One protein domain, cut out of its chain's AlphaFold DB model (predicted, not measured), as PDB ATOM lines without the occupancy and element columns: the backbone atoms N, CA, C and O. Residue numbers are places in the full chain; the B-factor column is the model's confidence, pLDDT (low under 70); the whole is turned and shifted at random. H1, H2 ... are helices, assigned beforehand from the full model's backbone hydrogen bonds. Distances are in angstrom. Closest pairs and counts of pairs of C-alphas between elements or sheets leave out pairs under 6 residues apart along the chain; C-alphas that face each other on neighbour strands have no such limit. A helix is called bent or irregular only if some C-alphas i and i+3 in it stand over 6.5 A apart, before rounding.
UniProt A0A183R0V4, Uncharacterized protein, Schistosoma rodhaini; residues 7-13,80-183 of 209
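This is residues 7 to 13 and 80 to 183 of the 209 residues of an uncharacterized protein of Schistosoma rodhaini (UniProt A0A183R0V4). Two long helices, H2 and H6, lie side by side and run opposite ways, and the shorter H3, H4 and H5 gather loosely as a head where H2 ends and H6 begins. The short H1 lies beside the long pair, and residues 177 to 183 stick out at the other end. The printed part has 111 residues with six named helices, H1 to H6 in chain order, and no named strand; the class is all helix. The whole is loose, with a radius of gyration of the C-alphas of 16.5 A, and only just elongated, spanning 53 by 35 by 20 A.

H1, residues 7 to 13, begins with C-alpha 7 at (-8.937, 15.035, 44.148). After the cut, H2 takes residues 80 to 105, 37.3 A long. H3 is residues 108 to 117, 14.1 A, and H4 residues 126 to 129. H5, residues 132 to 145, 17.8 A, is irregular: C-alphas 134 and 137 are 8.1 A apart. H6, residues 152 to 178, 38.5 A, ends with C-alpha 178 at (-17.935, -13.857, 25.223).

H2 and H6 touch at a shallow tilt of 19 degrees, opposite ways; their closest C-alphas, of Leu 91 and Leu 162, are 6.0 A apart. H1 only just touches H2, with 3 pairs of C-alphas within 8 A, closest Asn 13 and Ile 94 at 7.3 A. H3 touches H5 at a steep tilt of 47 degrees, closest C-alphas Leu 114 and Asn 138 at 6.6 A. H4 and H2 are near each other. Every O i to N i+4 pair is within hydrogen-bond range in H2, H3 and H6; H1 has 2 of 3 and H5 8 of 10, and H4 is too short for such a pair.

The C-alphas of Asp 109 and His 182, the two farthest apart, are 53.9 A apart. Residues 14 to 79 are not printed, and C-alphas 13 and 80 are 20.7 A apart across the cut. Of the links printed whole, none is long. Residues 179 to 183 have pLDDT under 70.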
ATOM      1  N   PRO A   7      -8.248  16.017  43.314       95.25
ATOM      2  CA  PRO A   7      -8.937  15.035  44.148       95.25
ATOM      3  C   PRO A   7     -10.399  15.396  44.451       95.25
ATOM      4  O   PRO A   7     -11.280  14.543  44.332       95.25
ATOM      5  N   ASN A   8     -10.682  16.656  44.804       95.12
ATOM      6  CA  ASN A   8     -12.044  17.103  45.111       95.12
ATOM      7  C   ASN A   8     -12.925  17.176  43.853       95.12
ATOM      8  O   ASN A   8     -14.119  16.882  43.881       95.12
ATOM      9  N   TRP A   9     -12.338  17.523  42.710       96.38
ATOM     10  CA  TRP A   9     -13.057  17.496  41.442       96.38
ATOM     11  C   TRP A   9     -13.394  16.058  41.005       96.38
ATOM     12  O   TRP A   9     -14.515  15.785  40.557       96.38
ATOM     13  N   LEU A  10     -12.458  15.116  41.180       96.81
ATOM     14  CA  LEU A  10     -12.636  13.695  40.866       96.81
ATOM     15  C   LEU A  10     -13.605  12.979  41.812       96.81
ATOM     16  O   LEU A  10     -14.251  12.025  41.378       96.81
ATOM     17  N   SER A  11     -13.787  13.443  43.052       95.75
ATOM     18  CA  SER A  11     -14.802  12.870  43.950       95.75
ATOM     19  C   SER A  11     -16.232  13.001  43.403       95.75
ATOM     20  O   SER A  11     -17.102  12.225  43.787       95.75
ATOM     21  N   HIS A  12     -16.454  13.920  42.456       95.62
ATOM     22  CA  HIS A  12     -17.726  14.120  41.760       95.62
ATOM     23  C   HIS A  12     -17.690  13.631  40.304       95.62
ATOM     24  O   HIS A  12     -18.690  13.136  39.780       95.62
ATOM     25  N   ASN A  13     -16.544  13.770  39.627       96.38
ATOM     26  CA  ASN A  13     -16.436  13.527  38.185       96.38
ATOM     27  C   ASN A  13     -15.751  12.213  37.790       96.38
ATOM     28  O   ASN A  13     -15.904  11.794  36.640       96.38
ATOM     29  N   PHE A  80     -24.357  -3.400  27.657       90.69
ATOM     30  CA  PHE A  80     -22.999  -2.901  27.417       90.69
ATOM     31  C   PHE A  80     -22.966  -1.614  26.587       90.69
ATOM     32  O   PHE A  80     -22.092  -0.785  26.801       90.69
ATOM     33  N   GLU A  81     -23.922  -1.405  25.679       91.69
ATOM     34  CA  GLU A  81     -23.963  -0.205  24.836       91.69
ATOM     35  C   GLU A  81     -24.195   1.065  25.662       91.69
ATOM     36  O   GLU A  81     -23.450   2.040  25.540       91.69
ATOM     37  N   GLN A  82     -25.178   1.031  26.565       93.62
ATOM     38  CA  GLN A  82     -25.439   2.152  27.462       93.62
ATOM     39  C   GLN A  82     -24.247   2.411  28.392       93.62
ATOM     40  O   GLN A  82     -23.869   3.566  28.600       93.62
ATOM     41  N   TYR A  83     -23.627   1.350  28.917       95.06
ATOM     42  CA  TYR A  83     -22.427   1.464  29.744       95.06
ATOM     43  C   TYR A  83     -21.260   2.114  28.987       95.06
ATOM     44  O   TYR A  83     -20.680   3.082  29.478       95.06
ATOM     45  N   GLU A  84     -20.944   1.632  27.781       94.25
ATOM     46  CA  GLU A  84     -19.873   2.176  26.940       94.25
ATOM     47  C   GLU A  84     -20.109   3.661  26.633       94.25
ATOM     48  O   GLU A  84     -19.188   4.470  26.758       94.25
ATOM     49  N   LYS A  85     -21.348   4.051  26.301       94.62
ATOM     50  CA  LYS A  85     -21.717   5.452  26.052       94.62
ATOM     51  C   LYS A  85     -21.484   6.332  27.282       94.62
ATOM     52  O   LYS A  85     -20.869   7.395  27.173       94.62
ATOM     53  N   SER A  86     -21.949   5.896  28.453       96.56
ATOM     54  CA  SER A  86     -21.757   6.626  29.710       96.56
ATOM     55  C   SER A  86     -20.280   6.733  30.095       96.56
ATOM     56  O   SER A  86     -19.836   7.805  30.512       96.56
ATOM     57  N   LEU A  87     -19.509   5.659  29.910       96.44
ATOM     58  CA  LEU A  87     -18.084   5.622  30.223       96.44
ATOM     59  C   LEU A  87     -17.269   6.538  29.305       96.44
ATOM     60  O   LEU A  87     -16.481   7.340  29.799       96.44
ATOM     61  N   ARG A  88     -17.518   6.512  27.991       95.56
ATOM     62  CA  ARG A  88     -16.874   7.432  27.037       95.56
ATOM     63  C   ARG A  88     -17.178   8.897  27.351       95.56
ATOM     64  O   ARG A  88     -16.276   9.725  27.305       95.56
ATOM     65  N   ASN A  89     -18.416   9.220  27.728       96.25
ATOM     66  CA  ASN A  89     -18.771  10.582  28.136       96.25
ATOM     67  C   ASN A  89     -18.023  11.021  29.409       96.25
ATOM     68  O   ASN A  89     -17.554  12.152  29.502       96.25
ATOM     69  N   ALA A  90     -17.871  10.130  30.393       97.56
ATOM     70  CA  ALA A  90     -17.076  10.432  31.581       97.56
ATOM     71  C   ALA A  90     -15.594  10.654  31.237       97.56
ATOM     72  O   ALA A  90     -15.011  11.633  31.697       97.56
ATOM     73  N   LEU A  91     -15.021   9.808  30.377       97.50
ATOM     74  CA  LEU A  91     -13.649   9.950  29.887       97.50
ATOM     75  C   LEU A  91     -13.427  11.261  29.130       97.50
ATOM     76  O   LEU A  91     -12.413  11.914  29.346       97.50
ATOM     77  N   PHE A  92     -14.386  11.677  28.302       96.19
ATOM     78  CA  PHE A  92     -14.353  12.976  27.630       96.19
ATOM     79  C   PHE A  92     -14.285  14.143  28.627       96.19
ATOM     80  O   PHE A  92     -13.492  15.063  28.456       96.19
ATOM     81  N   ILE A  93     -15.086  14.107  29.698       97.06
ATOM     82  CA  ILE A  93     -15.098  15.160  30.729       97.06
ATOM     83  C   ILE A  93     -13.762  15.208  31.490       97.06
ATOM     84  O   ILE A  93     -13.241  16.293  31.742       97.06
ATOM     85  N   ILE A  94     -13.200  14.047  31.836       97.31
ATOM     86  CA  ILE A  94     -11.901  13.946  32.523       97.31
ATOM     87  C   ILE A  94     -10.769  14.438  31.613       97.31
ATOM     88  O   ILE A  94      -9.940  15.236  32.045       97.31
ATOM     89  N   GLU A  95     -10.759  14.033  30.342       96.88
ATOM     90  CA  GLU A  95      -9.770  14.498  29.365       96.88
ATOM     91  C   GLU A  95      -9.886  16.006  29.134       96.88
ATOM     92  O   GLU A  95      -8.875  16.700  29.094       96.88
ATOM     93  N   LYS A  96     -11.104  16.549  29.048       95.75
ATOM     94  CA  LYS A  96     -11.307  17.995  28.943       95.75
ATOM     95  C   LYS A  96     -10.669  18.729  30.124       95.75
ATOM     96  O   LYS A  96      -9.994  19.730  29.906       95.75
ATOM     97  N   LYS A  97     -10.832  18.216  31.349       96.50
ATOM     98  CA  LYS A  97     -10.202  18.808  32.536       96.50
ATOM     99  C   LYS A  97      -8.675  18.745  32.465       96.50
ATOM    100  O   LYS A  97      -8.017  19.717  32.821       96.50
ATOM    101  N   LEU A  98      -8.120  17.639  31.972       96.00
ATOM    102  CA  LEU A  98      -6.687  17.525  31.707       96.00
ATOM    103  C   LEU A  98      -6.232  18.591  30.701       96.00
ATOM    104  O   LEU A  98      -5.306  19.332  30.989       96.00
ATOM    105  N   ILE A  99      -6.915  18.717  29.563       95.19
ATOM    106  CA  ILE A  99      -6.598  19.699  28.516       95.19
ATOM    107  C   ILE A  99      -6.683  21.144  29.039       95.19
ATOM    108  O   ILE A  99      -5.846  21.967  28.679       95.19
ATOM    109  N   GLU A 100      -7.653  21.458  29.903       95.44
ATOM    110  CA  GLU A 100      -7.737  22.764  30.575       95.44
ATOM    111  C   GLU A 100      -6.465  23.066  31.383       95.44
ATOM    112  O   GLU A 100      -5.910  24.150  31.237       95.44
ATOM    113  N   ILE A 101      -5.952  22.093  32.145       95.00
ATOM    114  CA  ILE A 101      -4.701  22.236  32.913       95.00
ATOM    115  C   ILE A 101      -3.514  22.482  31.980       95.00
ATOM    116  O   ILE A 101      -2.685  23.341  32.263       95.00
ATOM    117  N   ILE A 102      -3.437  21.769  30.851       94.94
ATOM    118  CA  ILE A 102      -2.370  21.984  29.860       94.94
ATOM    119  C   ILE A 102      -2.364  23.448  29.405       94.94
ATOM    120  O   ILE A 102      -1.308  24.063  29.342       94.94
ATOM    121  N   PHE A 103      -3.531  24.025  29.112       94.69
ATOM    122  CA  PHE A 103      -3.618  25.408  28.639       94.69
ATOM    123  C   PHE A 103      -3.494  26.471  29.733       94.69
ATOM    124  O   PHE A 103      -3.210  27.618  29.406       94.69
ATOM    125  N   GLU A 104      -3.730  26.115  30.993       95.12
ATOM    126  CA  GLU A 104      -3.591  27.023  32.134       95.12
ATOM    127  C   GLU A 104      -2.134  27.124  32.615       95.12
ATOM    128  O   GLU A 104      -1.697  28.207  32.995       95.12
ATOM    129  N   TYR A 105      -1.377  26.021  32.568       95.12
ATOM    130  CA  TYR A 105      -0.047  25.927  33.189       95.12
ATOM    131  C   TYR A 105       1.132  25.903  32.207       95.12
ATOM    132  O   TYR A 105       2.271  26.053  32.645       95.12
ATOM    133  N   ILE A 106       0.899  25.701  30.908       95.81
ATOM    134  CA  ILE A 106       1.955  25.715  29.883       95.81
ATOM    135  C   ILE A 106       1.916  27.047  29.129       95.81
ATOM    136  O   ILE A 106       0.848  27.509  28.722       95.81
ATOM    137  N   ASP A 107       3.084  27.658  28.920       93.94
ATOM    138  CA  ASP A 107       3.210  28.927  28.207       93.94
ATOM    139  C   ASP A 107       2.905  28.798  26.700       93.94
ATOM    140  O   ASP A 107       2.898  27.711  26.116       93.94
ATOM    141  N   ASN A 108       2.651  29.930  26.041       94.31
ATOM    142  CA  ASN A 108       2.242  29.939  24.637       94.31
ATOM    143  C   ASN A 108       3.314  29.409  23.671       94.31
ATOM    144  O   ASN A 108       2.939  28.816  22.656       94.31
ATOM    145  N   ASP A 109       4.605  29.588  23.951       95.50
ATOM    146  CA  ASP A 109       5.680  29.116  23.074       95.50
ATOM    147  C   ASP A 109       5.793  27.593  23.161       95.50
ATOM    148  O   ASP A 109       5.768  26.905  22.135       95.50
ATOM    149  N   SER A 110       5.768  27.047  24.378       96.44
ATOM    150  CA  SER A 110       5.686  25.605  24.619       96.44
ATOM    151  C   SER A 110       4.419  24.980  24.025       96.44
ATOM    152  O   SER A 110       4.481  23.912  23.415       96.44
ATOM    153  N   LEU A 111       3.263  25.648  24.126       96.25
ATOM    154  CA  LEU A 111       2.017  25.196  23.492       96.25
ATOM    155  C   LEU A 111       2.096  25.210  21.959       96.25
ATOM    156  O   LEU A 111       1.532  24.327  21.310       96.25
ATOM    157  N   ASN A 112       2.778  26.193  21.370       95.19
ATOM    158  CA  ASN A 112       3.013  26.249  19.928       95.19
ATOM    159  C   ASN A 112       3.959  25.131  19.470       95.19
ATOM    160  O   ASN A 112       3.727  24.541  18.415       95.19
ATOM    161  N   ASN A 113       4.979  24.805  20.264       96.12
ATOM    162  CA  ASN A 113       5.854  23.663  20.006       96.12
ATOM    163  C   ASN A 113       5.082  22.345  20.111       96.12
ATOM    164  O   ASN A 113       5.128  21.543  19.184       96.12
ATOM    165  N   LEU A 114       4.268  22.172  21.159       96.44
ATOM    166  CA  LEU A 114       3.380  21.017  21.293       96.44
ATOM    167  C   LEU A 114       2.472  20.874  20.067       96.44
ATOM    168  O   LEU A 114       2.382  19.791  19.498       96.44
ATOM    169  N   ARG A 115       1.827  21.964  19.624       95.88
ATOM    170  CA  ARG A 115       0.957  21.973  18.435       95.88
ATOM    171  C   ARG A 115       1.674  21.446  17.186       95.88
ATOM    172  O   ARG A 115       1.053  20.684  16.438       95.88
ATOM    173  N   LYS A 116       2.935  21.835  16.981       95.19
ATOM    174  CA  LYS A 116       3.785  21.350  15.883       95.19
ATOM    175  C   LYS A 116       4.128  19.875  16.050       95.19
ATOM    176  O   LYS A 116       3.867  19.090  15.142       95.19
ATOM    177  N   ASP A 117       4.599  19.481  17.233       94.94
ATOM    178  CA  ASP A 117       5.001  18.105  17.555       94.94
ATOM    179  C   ASP A 117       3.851  17.098  17.363       94.94
ATOM    180  O   ASP A 117       4.065  15.964  16.934       94.94
ATOM    181  N   VAL A 118       2.605  17.511  17.630       94.06
ATOM    182  CA  VAL A 118       1.404  16.681  17.417       94.06
ATOM    183  C   VAL A 118       0.739  16.879  16.045       94.06
ATOM    184  O   VAL A 118      -0.360  16.372  15.803       94.06
ATOM    185  N   ASN A 119       1.391  17.586  15.114       93.25
ATOM    186  CA  ASN A 119       0.918  17.848  13.747       93.25
ATOM    187  C   ASN A 119      -0.473  18.505  13.679       93.25
ATOM    188  O   ASN A 119      -1.300  18.202  12.805       93.25
ATOM    189  N   LEU A 120      -0.753  19.417  14.613       93.94
ATOM    190  CA  LEU A 120      -2.029  20.124  14.691       93.94
ATOM    191  C   LEU A 120      -2.006  21.525  14.053       93.94
ATOM    192  O   LEU A 120      -3.016  22.234  14.094       93.94
ATOM    193  N   ASP A 121      -0.908  21.924  13.407       91.62
ATOM    194  CA  ASP A 121      -0.789  23.227  12.734       91.62
ATOM    195  C   ASP A 121      -1.830  23.451  11.643       91.62
ATOM    196  O   ASP A 121      -2.391  24.543  11.543       91.62
ATOM    197  N   LYS A 122      -2.182  22.387  10.915       91.06
ATOM    198  CA  LYS A 122      -3.194  22.407   9.851       91.06
ATOM    199  C   LYS A 122      -4.611  22.752  10.328       91.06
ATOM    200  O   LYS A 122      -5.484  23.031   9.510       91.06
ATOM    201  N   TYR A 123      -4.875  22.735  11.637       89.69
ATOM    202  CA  TYR A 123      -6.201  23.008  12.183       89.69
ATOM    203  C   TYR A 123      -6.303  24.417  12.769       89.69
ATOM    204  O   TYR A 123      -5.626  24.761  13.734       89.69
ATOM    205  N   LYS A 124      -7.266  25.207  12.276       88.56
ATOM    206  CA  LYS A 124      -7.585  26.532  12.843       88.56
ATOM    207  C   LYS A 124      -8.004  26.457  14.319       88.56
ATOM    208  O   LYS A 124      -7.625  27.300  15.121       88.56
ATOM    209  N   LYS A 125      -8.782  25.433  14.689       90.19
ATOM    210  CA  LYS A 125      -9.228  25.161  16.070       90.19
ATOM    211  C   LYS A 125      -8.474  23.962  16.654       90.19
ATOM    212  O   LYS A 125      -9.083  22.952  16.985       90.19
ATOM    213  N   TRP A 126      -7.148  24.051  16.728       92.00
ATOM    214  CA  TRP A 126      -6.292  22.926  17.120       92.00
ATOM    215  C   TRP A 126      -6.476  22.475  18.577       92.00
ATOM    216  O   TRP A 126      -6.375  21.287  18.860       92.00
ATOM    217  N   ARG A 127      -6.815  23.394  19.491       91.31
ATOM    218  CA  ARG A 127      -6.960  23.088  20.926       91.31
ATOM    219  C   ARG A 127      -7.969  21.970  21.212       91.31
ATOM    220  O   ARG A 127      -7.718  21.125  22.058       91.31
ATOM    221  N   SER A 128      -9.078  21.917  20.470       89.94
ATOM    222  CA  SER A 128     -10.088  20.852  20.606       89.94
ATOM    223  C   SER A 128      -9.719  19.548  19.892       89.94
ATOM    224  O   SER A 128     -10.476  18.581  19.946       89.94
ATOM    225  N   LYS A 129      -8.585  19.525  19.185       91.94
ATOM    226  CA  LYS A 129      -8.045  18.354  18.486       91.94
ATOM    227  C   LYS A 129      -6.934  17.660  19.262       91.94
ATOM    228  O   LYS A 129      -6.583  16.549  18.871       91.94
ATOM    229  N   LEU A 130      -6.412  18.288  20.316       93.94
ATOM    230  CA  LEU A 130      -5.506  17.642  21.258       93.94
ATOM    231  C   LEU A 130      -6.255  16.497  21.954       93.94
ATOM    232  O   LEU A 130      -7.401  16.679  22.368       93.94
ATOM    233  N   CYS A 131      -5.634  15.322  22.028       94.69
ATOM    234  CA  CYS A 131      -6.245  14.116  22.580       94.69
ATOM    235  C   CYS A 131      -5.224  13.358  23.422       94.69
ATOM    236  O   CYS A 131      -4.180  12.970  22.908       94.69
ATOM    237  N   TRP A 132      -5.546  13.075  24.684       94.81
ATOM    238  CA  TRP A 132      -4.673  12.335  25.596       94.81
ATOM    239  C   TRP A 132      -4.196  11.021  24.975       94.81
ATOM    240  O   TRP A 132      -3.002  10.791  24.848       94.81
ATOM    241  N   TYR A 133      -5.119  10.196  24.485       93.00
ATOM    242  CA  TYR A 133      -4.798   8.862  23.966       93.00
ATOM    243  C   TYR A 133      -3.912   8.863  22.714       93.00
ATOM    244  O   TYR A 133      -3.340   7.829  22.384       93.00
ATOM    245  N   GLN A 134      -3.818   9.990  22.006       93.44
ATOM    246  CA  GLN A 134      -2.993  10.127  20.801       93.44
ATOM    247  C   GLN A 134      -1.715  10.932  21.065       93.44
ATOM    248  O   GLN A 134      -0.693  10.676  20.441       93.44
ATOM    249  N   ASP A 135      -1.770  11.883  21.997       95.38
ATOM    250  CA  ASP A 135      -0.755  12.919  22.195       95.38
ATOM    251  C   ASP A 135      -0.000  12.794  23.521       95.38
ATOM    252  O   ASP A 135       0.880  13.613  23.783       95.38
ATOM    253  N   TYR A 136      -0.311  11.796  24.364       94.88
ATOM    254  CA  TYR A 136       0.219  11.705  25.733       94.88
ATOM    255  C   TYR A 136       1.745  11.830  25.798       94.88
ATOM    256  O   TYR A 136       2.258  12.504  26.685       94.88
ATOM    257  N   ALA A 137       2.478  11.222  24.860       96.00
ATOM    258  CA  ALA A 137       3.938  11.252  24.859       96.00
ATOM    259  C   ALA A 137       4.477  12.682  24.685       96.00
ATOM    260  O   ALA A 137       5.349  13.108  25.444       96.00
ATOM    261  N   ASN A 138       3.906  13.438  23.743       97.19
ATOM    262  CA  ASN A 138       4.274  14.830  23.497       97.19
ATOM    263  C   ASN A 138       3.793  15.740  24.630       97.19
ATOM    264  O   ASN A 138       4.551  16.590  25.078       97.19
ATOM    265  N   ILE A 139       2.596  15.504  25.178       96.31
ATOM    266  CA  ILE A 139       2.109  16.220  26.366       96.31
ATOM    267  C   ILE A 139       3.094  16.031  27.529       96.31
ATOM    268  O   ILE A 139       3.561  17.005  28.109       96.31
ATOM    269  N   LEU A 140       3.473  14.790  27.848       96.06
ATOM    270  CA  LEU A 140       4.420  14.496  28.928       96.06
ATOM    271  C   LEU A 140       5.800  15.117  28.683       96.06
ATOM    272  O   LEU A 140       6.435  15.571  29.632       96.06
ATOM    273  N   LYS A 141       6.269  15.134  27.430       96.81
ATOM    274  CA  LYS A 141       7.506  15.821  27.038       96.81
ATOM    275  C   LYS A 141       7.406  17.323  27.332       96.81
ATOM    276  O   LYS A 141       8.260  17.837  28.046       96.81
ATOM    277  N   THR A 142       6.331  17.984  26.903       96.81
ATOM    278  CA  THR A 142       6.111  19.417  27.151       96.81
ATOM    279  C   THR A 142       6.071  19.745  28.646       96.81
ATOM    280  O   THR A 142       6.701  20.709  29.068       96.81
ATOM    281  N   PHE A 143       5.410  18.932  29.479       96.19
ATOM    282  CA  PHE A 143       5.425  19.141  30.936       96.19
ATOM    283  C   PHE A 143       6.831  19.026  31.534       96.19
ATOM    284  O   PHE A 143       7.176  19.812  32.412       96.19
ATOM    285  N   LYS A 144       7.650  18.079  31.058       95.38
ATOM    286  CA  LYS A 144       9.040  17.924  31.515       95.38
ATOM    287  C   LYS A 144       9.907  19.122  31.128       95.38
ATOM    288  O   LYS A 144      10.647  19.611  31.971       95.38
ATOM    289  N   GLU A 145       9.797  19.597  29.889       95.69
ATOM    290  CA  GLU A 145      10.543  20.762  29.384       95.69
ATOM    291  C   GLU A 145      10.171  22.053  30.127       95.69
ATOM    292  O   GLU A 145      11.010  22.927  30.315       95.69
ATOM    293  N   ASN A 146       8.937  22.128  30.632       95.06
ATOM    294  CA  ASN A 146       8.429  23.233  31.444       95.06
ATOM    295  C   ASN A 146       8.664  23.053  32.956       95.06
ATOM    296  O   ASN A 146       8.022  23.722  33.762       95.06
ATOM    297  N   ASN A 147       9.561  22.148  33.366       95.38
ATOM    298  CA  ASN A 147       9.873  21.859  34.773       95.38
ATOM    299  C   ASN A 147       8.654  21.463  35.630       95.38
ATOM    300  O   ASN A 147       8.623  21.746  36.825       95.38
ATOM    301  N   TRP A 148       7.665  20.784  35.039       95.19
ATOM    302  CA  TRP A 148       6.429  20.355  35.705       95.19
ATOM    303  C   TRP A 148       5.688  21.503  36.408       95.19
ATOM    304  O   TRP A 148       5.600  21.529  37.636       95.19
ATOM    305  N   PRO A 149       5.064  22.421  35.647       94.12
ATOM    306  CA  PRO A 149       4.413  23.597  36.225       94.12
ATOM    307  C   PRO A 149       3.132  23.265  37.012       94.12
ATOM    308  O   PRO A 149       2.558  24.136  37.657       94.12
ATOM    309  N   PHE A 150       2.687  22.005  36.986       94.44
ATOM    310  CA  PHE A 150       1.513  21.500  37.692       94.44
ATOM    311  C   PHE A 150       1.884  20.282  38.562       94.44
ATOM    312  O   PHE A 150       2.682  19.449  38.111       94.44
ATOM    313  N   PRO A 151       1.292  20.109  39.765       95.06
ATOM    314  CA  PRO A 151       1.598  18.987  40.649       95.06
ATOM    315  C   PRO A 151       1.426  17.617  39.975       95.06
ATOM    316  O   PRO A 151       0.331  17.207  39.583       95.06
ATOM    317  N   GLN A 152       2.527  16.870  39.868       94.75
ATOM    318  CA  GLN A 152       2.563  15.601  39.136       94.75
ATOM    319  C   GLN A 152       1.658  14.524  39.758       94.75
ATOM    320  O   GLN A 152       1.083  13.702  39.050       94.75
ATOM    321  N   ASN A 153       1.490  14.529  41.081       95.00
ATOM    322  CA  ASN A 153       0.554  13.646  41.778       95.00
ATOM    323  C   ASN A 153      -0.898  13.879  41.327       95.00
ATOM    324  O   ASN A 153      -1.607  12.913  41.056       95.00
ATOM    325  N   GLU A 154      -1.329  15.135  41.204       95.56
ATOM    326  CA  GLU A 154      -2.668  15.488  40.726       95.56
ATOM    327  C   GLU A 154      -2.838  15.165  39.241       95.56
ATOM    328  O   GLU A 154      -3.873  14.628  38.841       95.56
ATOM    329  N   PHE A 155      -1.800  15.397  38.434       95.50
ATOM    330  CA  PHE A 155      -1.787  15.014  37.023       95.50
ATOM    331  C   PHE A 155      -2.006  13.506  36.868       95.50
ATOM    332  O   PHE A 155      -2.880  13.064  36.122       95.50
ATOM    333  N   ASN A 156      -1.264  12.719  37.653       96.00
ATOM    334  CA  ASN A 156      -1.349  11.265  37.656       96.00
ATOM    335  C   ASN A 156      -2.736  10.759  38.070       96.00
ATOM    336  O   ASN A 156      -3.160   9.709  37.599       96.00
ATOM    337  N   LEU A 157      -3.473  11.468  38.932       96.94
ATOM    338  CA  LEU A 157      -4.845  11.074  39.272       96.94
ATOM    339  C   LEU A 157      -5.776  11.137  38.052       96.94
ATOM    340  O   LEU A 157      -6.557  10.210  37.845       96.94
ATOM    341  N   LEU A 158      -5.676  12.186  37.229       96.12
ATOM    342  CA  LEU A 158      -6.481  12.311  36.008       96.12
ATOM    343  C   LEU A 158      -6.102  11.255  34.973       96.12
ATOM    344  O   LEU A 158      -6.978  10.591  34.420       96.12
ATOM    345  N   THR A 159      -4.807  11.085  34.712       96.44
ATOM    346  CA  THR A 159      -4.337  10.158  33.676       96.44
ATOM    347  C   THR A 159      -4.601   8.704  34.053       96.44
ATOM    348  O   THR A 159      -5.058   7.935  33.212       96.44
ATOM    349  N   ASN A 160      -4.465   8.341  35.333       96.75
ATOM    350  CA  ASN A 160      -4.849   7.016  35.819       96.75
ATOM    351  C   ASN A 160      -6.347   6.734  35.623       96.75
ATOM    352  O   ASN A 160      -6.715   5.609  35.290       96.75
ATOM    353  N   GLU A 161      -7.228   7.722  35.819       96.94
ATOM    354  CA  GLU A 161      -8.664   7.555  35.547       96.94
ATOM    355  C   GLU A 161      -8.930   7.329  34.048       96.94
ATOM    356  O   GLU A 161      -9.732   6.459  33.697       96.94
ATOM    357  N   LEU A 162      -8.222   8.040  33.160       96.88
ATOM    358  CA  LEU A 162      -8.303   7.830  31.709       96.88
ATOM    359  C   LEU A 162      -7.851   6.414  31.316       96.88
ATOM    360  O   LEU A 162      -8.596   5.683  30.655       96.88
ATOM    361  N   ASP A 163      -6.687   5.983  31.804       95.44
ATOM    362  CA  ASP A 163      -6.131   4.655  31.532       95.44
ATOM    363  C   ASP A 163      -7.045   3.537  32.053       95.44
ATOM    364  O   ASP A 163      -7.273   2.526  31.380       95.44
ATOM    365  N   MET A 164      -7.615   3.709  33.251       95.56
ATOM    366  CA  MET A 164      -8.558   2.744  33.816       95.56
ATOM    367  C   MET A 164      -9.864   2.687  33.026       95.56
ATOM    368  O   MET A 164     -10.372   1.591  32.788       95.56
ATOM    369  N   GLY A 165     -10.401   3.820  32.570       95.88
ATOM    370  CA  GLY A 165     -11.602   3.799  31.738       95.88
ATOM    371  C   GLY A 165     -11.364   3.163  30.368       95.88
ATOM    372  O   GLY A 165     -12.229   2.423  29.897       95.88
ATOM    373  N   GLN A 166     -10.185   3.339  29.759       94.56
ATOM    374  CA  GLN A 166      -9.817   2.596  28.549       94.56
ATOM    375  C   GLN A 166      -9.767   1.084  28.807       94.56
ATOM    376  O   GLN A 166     -10.325   0.310  28.025       94.56
ATOM    377  N   LYS A 167      -9.160   0.652  29.922       93.62
ATOM    378  CA  LYS A 167      -9.157  -0.765  30.324       93.62
ATOM    379  C   LYS A 167     -10.578  -1.303  30.480       93.62
ATOM    380  O   LYS A 167     -10.892  -2.341  29.907       93.62
ATOM    381  N   TYR A 168     -11.459  -0.574  31.163       94.81
ATOM    382  CA  TYR A 168     -12.848  -0.998  31.345       94.81
ATOM    383  C   TYR A 168     -13.646  -1.065  30.038       94.81
ATOM    384  O   TYR A 168     -14.490  -1.951  29.905       94.81
ATOM    385  N   LEU A 169     -13.394  -0.178  29.066       93.88
ATOM    386  CA  LEU A 169     -13.996  -0.287  27.731       93.88
ATOM    387  C   LEU A 169     -13.546  -1.568  27.020       93.88
ATOM    388  O   LEU A 169     -14.377  -2.281  26.462       93.88
ATOM    389  N   ASN A 170     -12.250  -1.881  27.061       91.31
ATOM    390  CA  ASN A 170     -11.709  -3.088  26.434       91.31
ATOM    391  C   ASN A 170     -12.258  -4.361  27.092       91.31
ATOM    392  O   ASN A 170     -12.675  -5.289  26.399       91.31
ATOM    393  N   GLU A 171     -12.322  -4.389  28.424       90.50
ATOM    394  CA  GLU A 171     -12.909  -5.503  29.170       90.50
ATOM    395  C   GLU A 171     -14.408  -5.658  28.862       90.50
ATOM    396  O   GLU A 171     -14.861  -6.769  28.594       90.50
ATOM    397  N   ALA A 172     -15.178  -4.566  28.812       91.00
ATOM    398  CA  ALA A 172     -16.596  -4.610  28.445       91.00
ATOM    399  C   ALA A 172     -16.816  -5.160  27.025       91.00
ATOM    400  O   ALA A 172     -17.668  -6.030  26.834       91.00
ATOM    401  N   LYS A 173     -16.004  -4.730  26.048       89.56
ATOM    402  CA  LYS A 173     -16.024  -5.277  24.681       89.56
ATOM    403  C   LYS A 173     -15.736  -6.778  24.665       89.56
ATOM    404  O   LYS A 173     -16.441  -7.529  23.989       89.56
ATOM    405  N   HIS A 174     -14.736  -7.228  25.424       88.00
ATOM    406  CA  HIS A 174     -14.417  -8.650  25.537       88.00
ATOM    407  C   HIS A 174     -15.596  -9.441  26.124       88.00
ATOM    408  O   HIS A 174     -16.021 -10.433  25.534       88.00
ATOM    409  N   LEU A 175     -16.181  -8.975  27.233       87.75
ATOM    410  CA  LEU A 175     -17.320  -9.633  27.886       87.75
ATOM    411  C   LEU A 175     -18.560  -9.709  26.985       87.75
ATOM    412  O   LEU A 175     -19.223 -10.747  26.933       87.75
ATOM    413  N   LYS A 176     -18.847  -8.635  26.244       86.88
ATOM    414  CA  LYS A 176     -19.922  -8.589  25.246       86.88
ATOM    415  C   LYS A 176     -19.733  -9.653  24.160       86.88
ATOM    416  O   LYS A 176     -20.705 -10.288  23.755       86.88
ATOM    417  N   SER A 177     -18.495  -9.875  23.720       83.12
ATOM    418  CA  SER A 177     -18.152 -10.902  22.727       83.12
ATOM    419  C   SER A 177     -18.225 -12.324  23.295       83.12
ATOM    420  O   SER A 177     -18.692 -13.225  22.601       83.12
ATOM    421  N   THR A 178     -17.846 -12.539  24.562       80.38
ATOM    422  CA  THR A 178     -17.935 -13.857  25.223       80.38
ATOM    423  C   THR A 178     -19.375 -14.380  25.301       80.38
ATOM    424  O   THR A 178     -19.600 -15.579  25.174       80.38
ATOM    425  N   GLY A 179     -20.366 -13.497  25.459       67.44
ATOM    426  CA  GLY A 179     -21.783 -13.880  25.468       67.44
ATOM    427  C   GLY A 179     -22.367 -14.254  24.100       67.44
ATOM    428  O   GLY A 179     -23.519 -14.673  24.045       67.44
ATOM    429  N   ASN A 180     -21.626 -14.083  22.998       61.50
ATOM    430  CA  ASN A 180     -22.162 -14.238  21.643       61.50
ATOM    431  C   ASN A 180     -21.174 -14.972  20.703       61.50
ATOM    432  O   ASN A 180     -20.607 -14.361  19.792       61.50
ATOM    433  N   PRO A 181     -20.948 -16.289  20.896       51.56
ATOM    434  CA  PRO A 181     -19.915 -17.046  20.180       51.56
ATOM    435  C   PRO A 181     -20.115 -17.091  18.652       51.56
ATOM    436  O   PRO A 181     -19.131 -17.133  17.914       51.56
ATOM    437  N   HIS A 182     -21.352 -16.975  18.148       45.91
ATOM    438  CA  HIS A 182     -21.654 -16.934  16.705       45.91
ATOM    439  C   HIS A 182     -21.309 -15.601  16.010       45.91
ATOM    440  O   HIS A 182     -21.287 -15.540  14.780       45.91
ATOM    441  N   ARG A 183     -20.986 -14.534  16.757       46.19
ATOM    442  CA  ARG A 183     -20.497 -13.261  16.185       46.19
ATOM    443  C   ARG A 183     -19.012 -13.282  15.812       46.19
ATOM    444  O   ARG A 183     -18.572 -12.390  15.094       46.19
TER     445      ARG A 183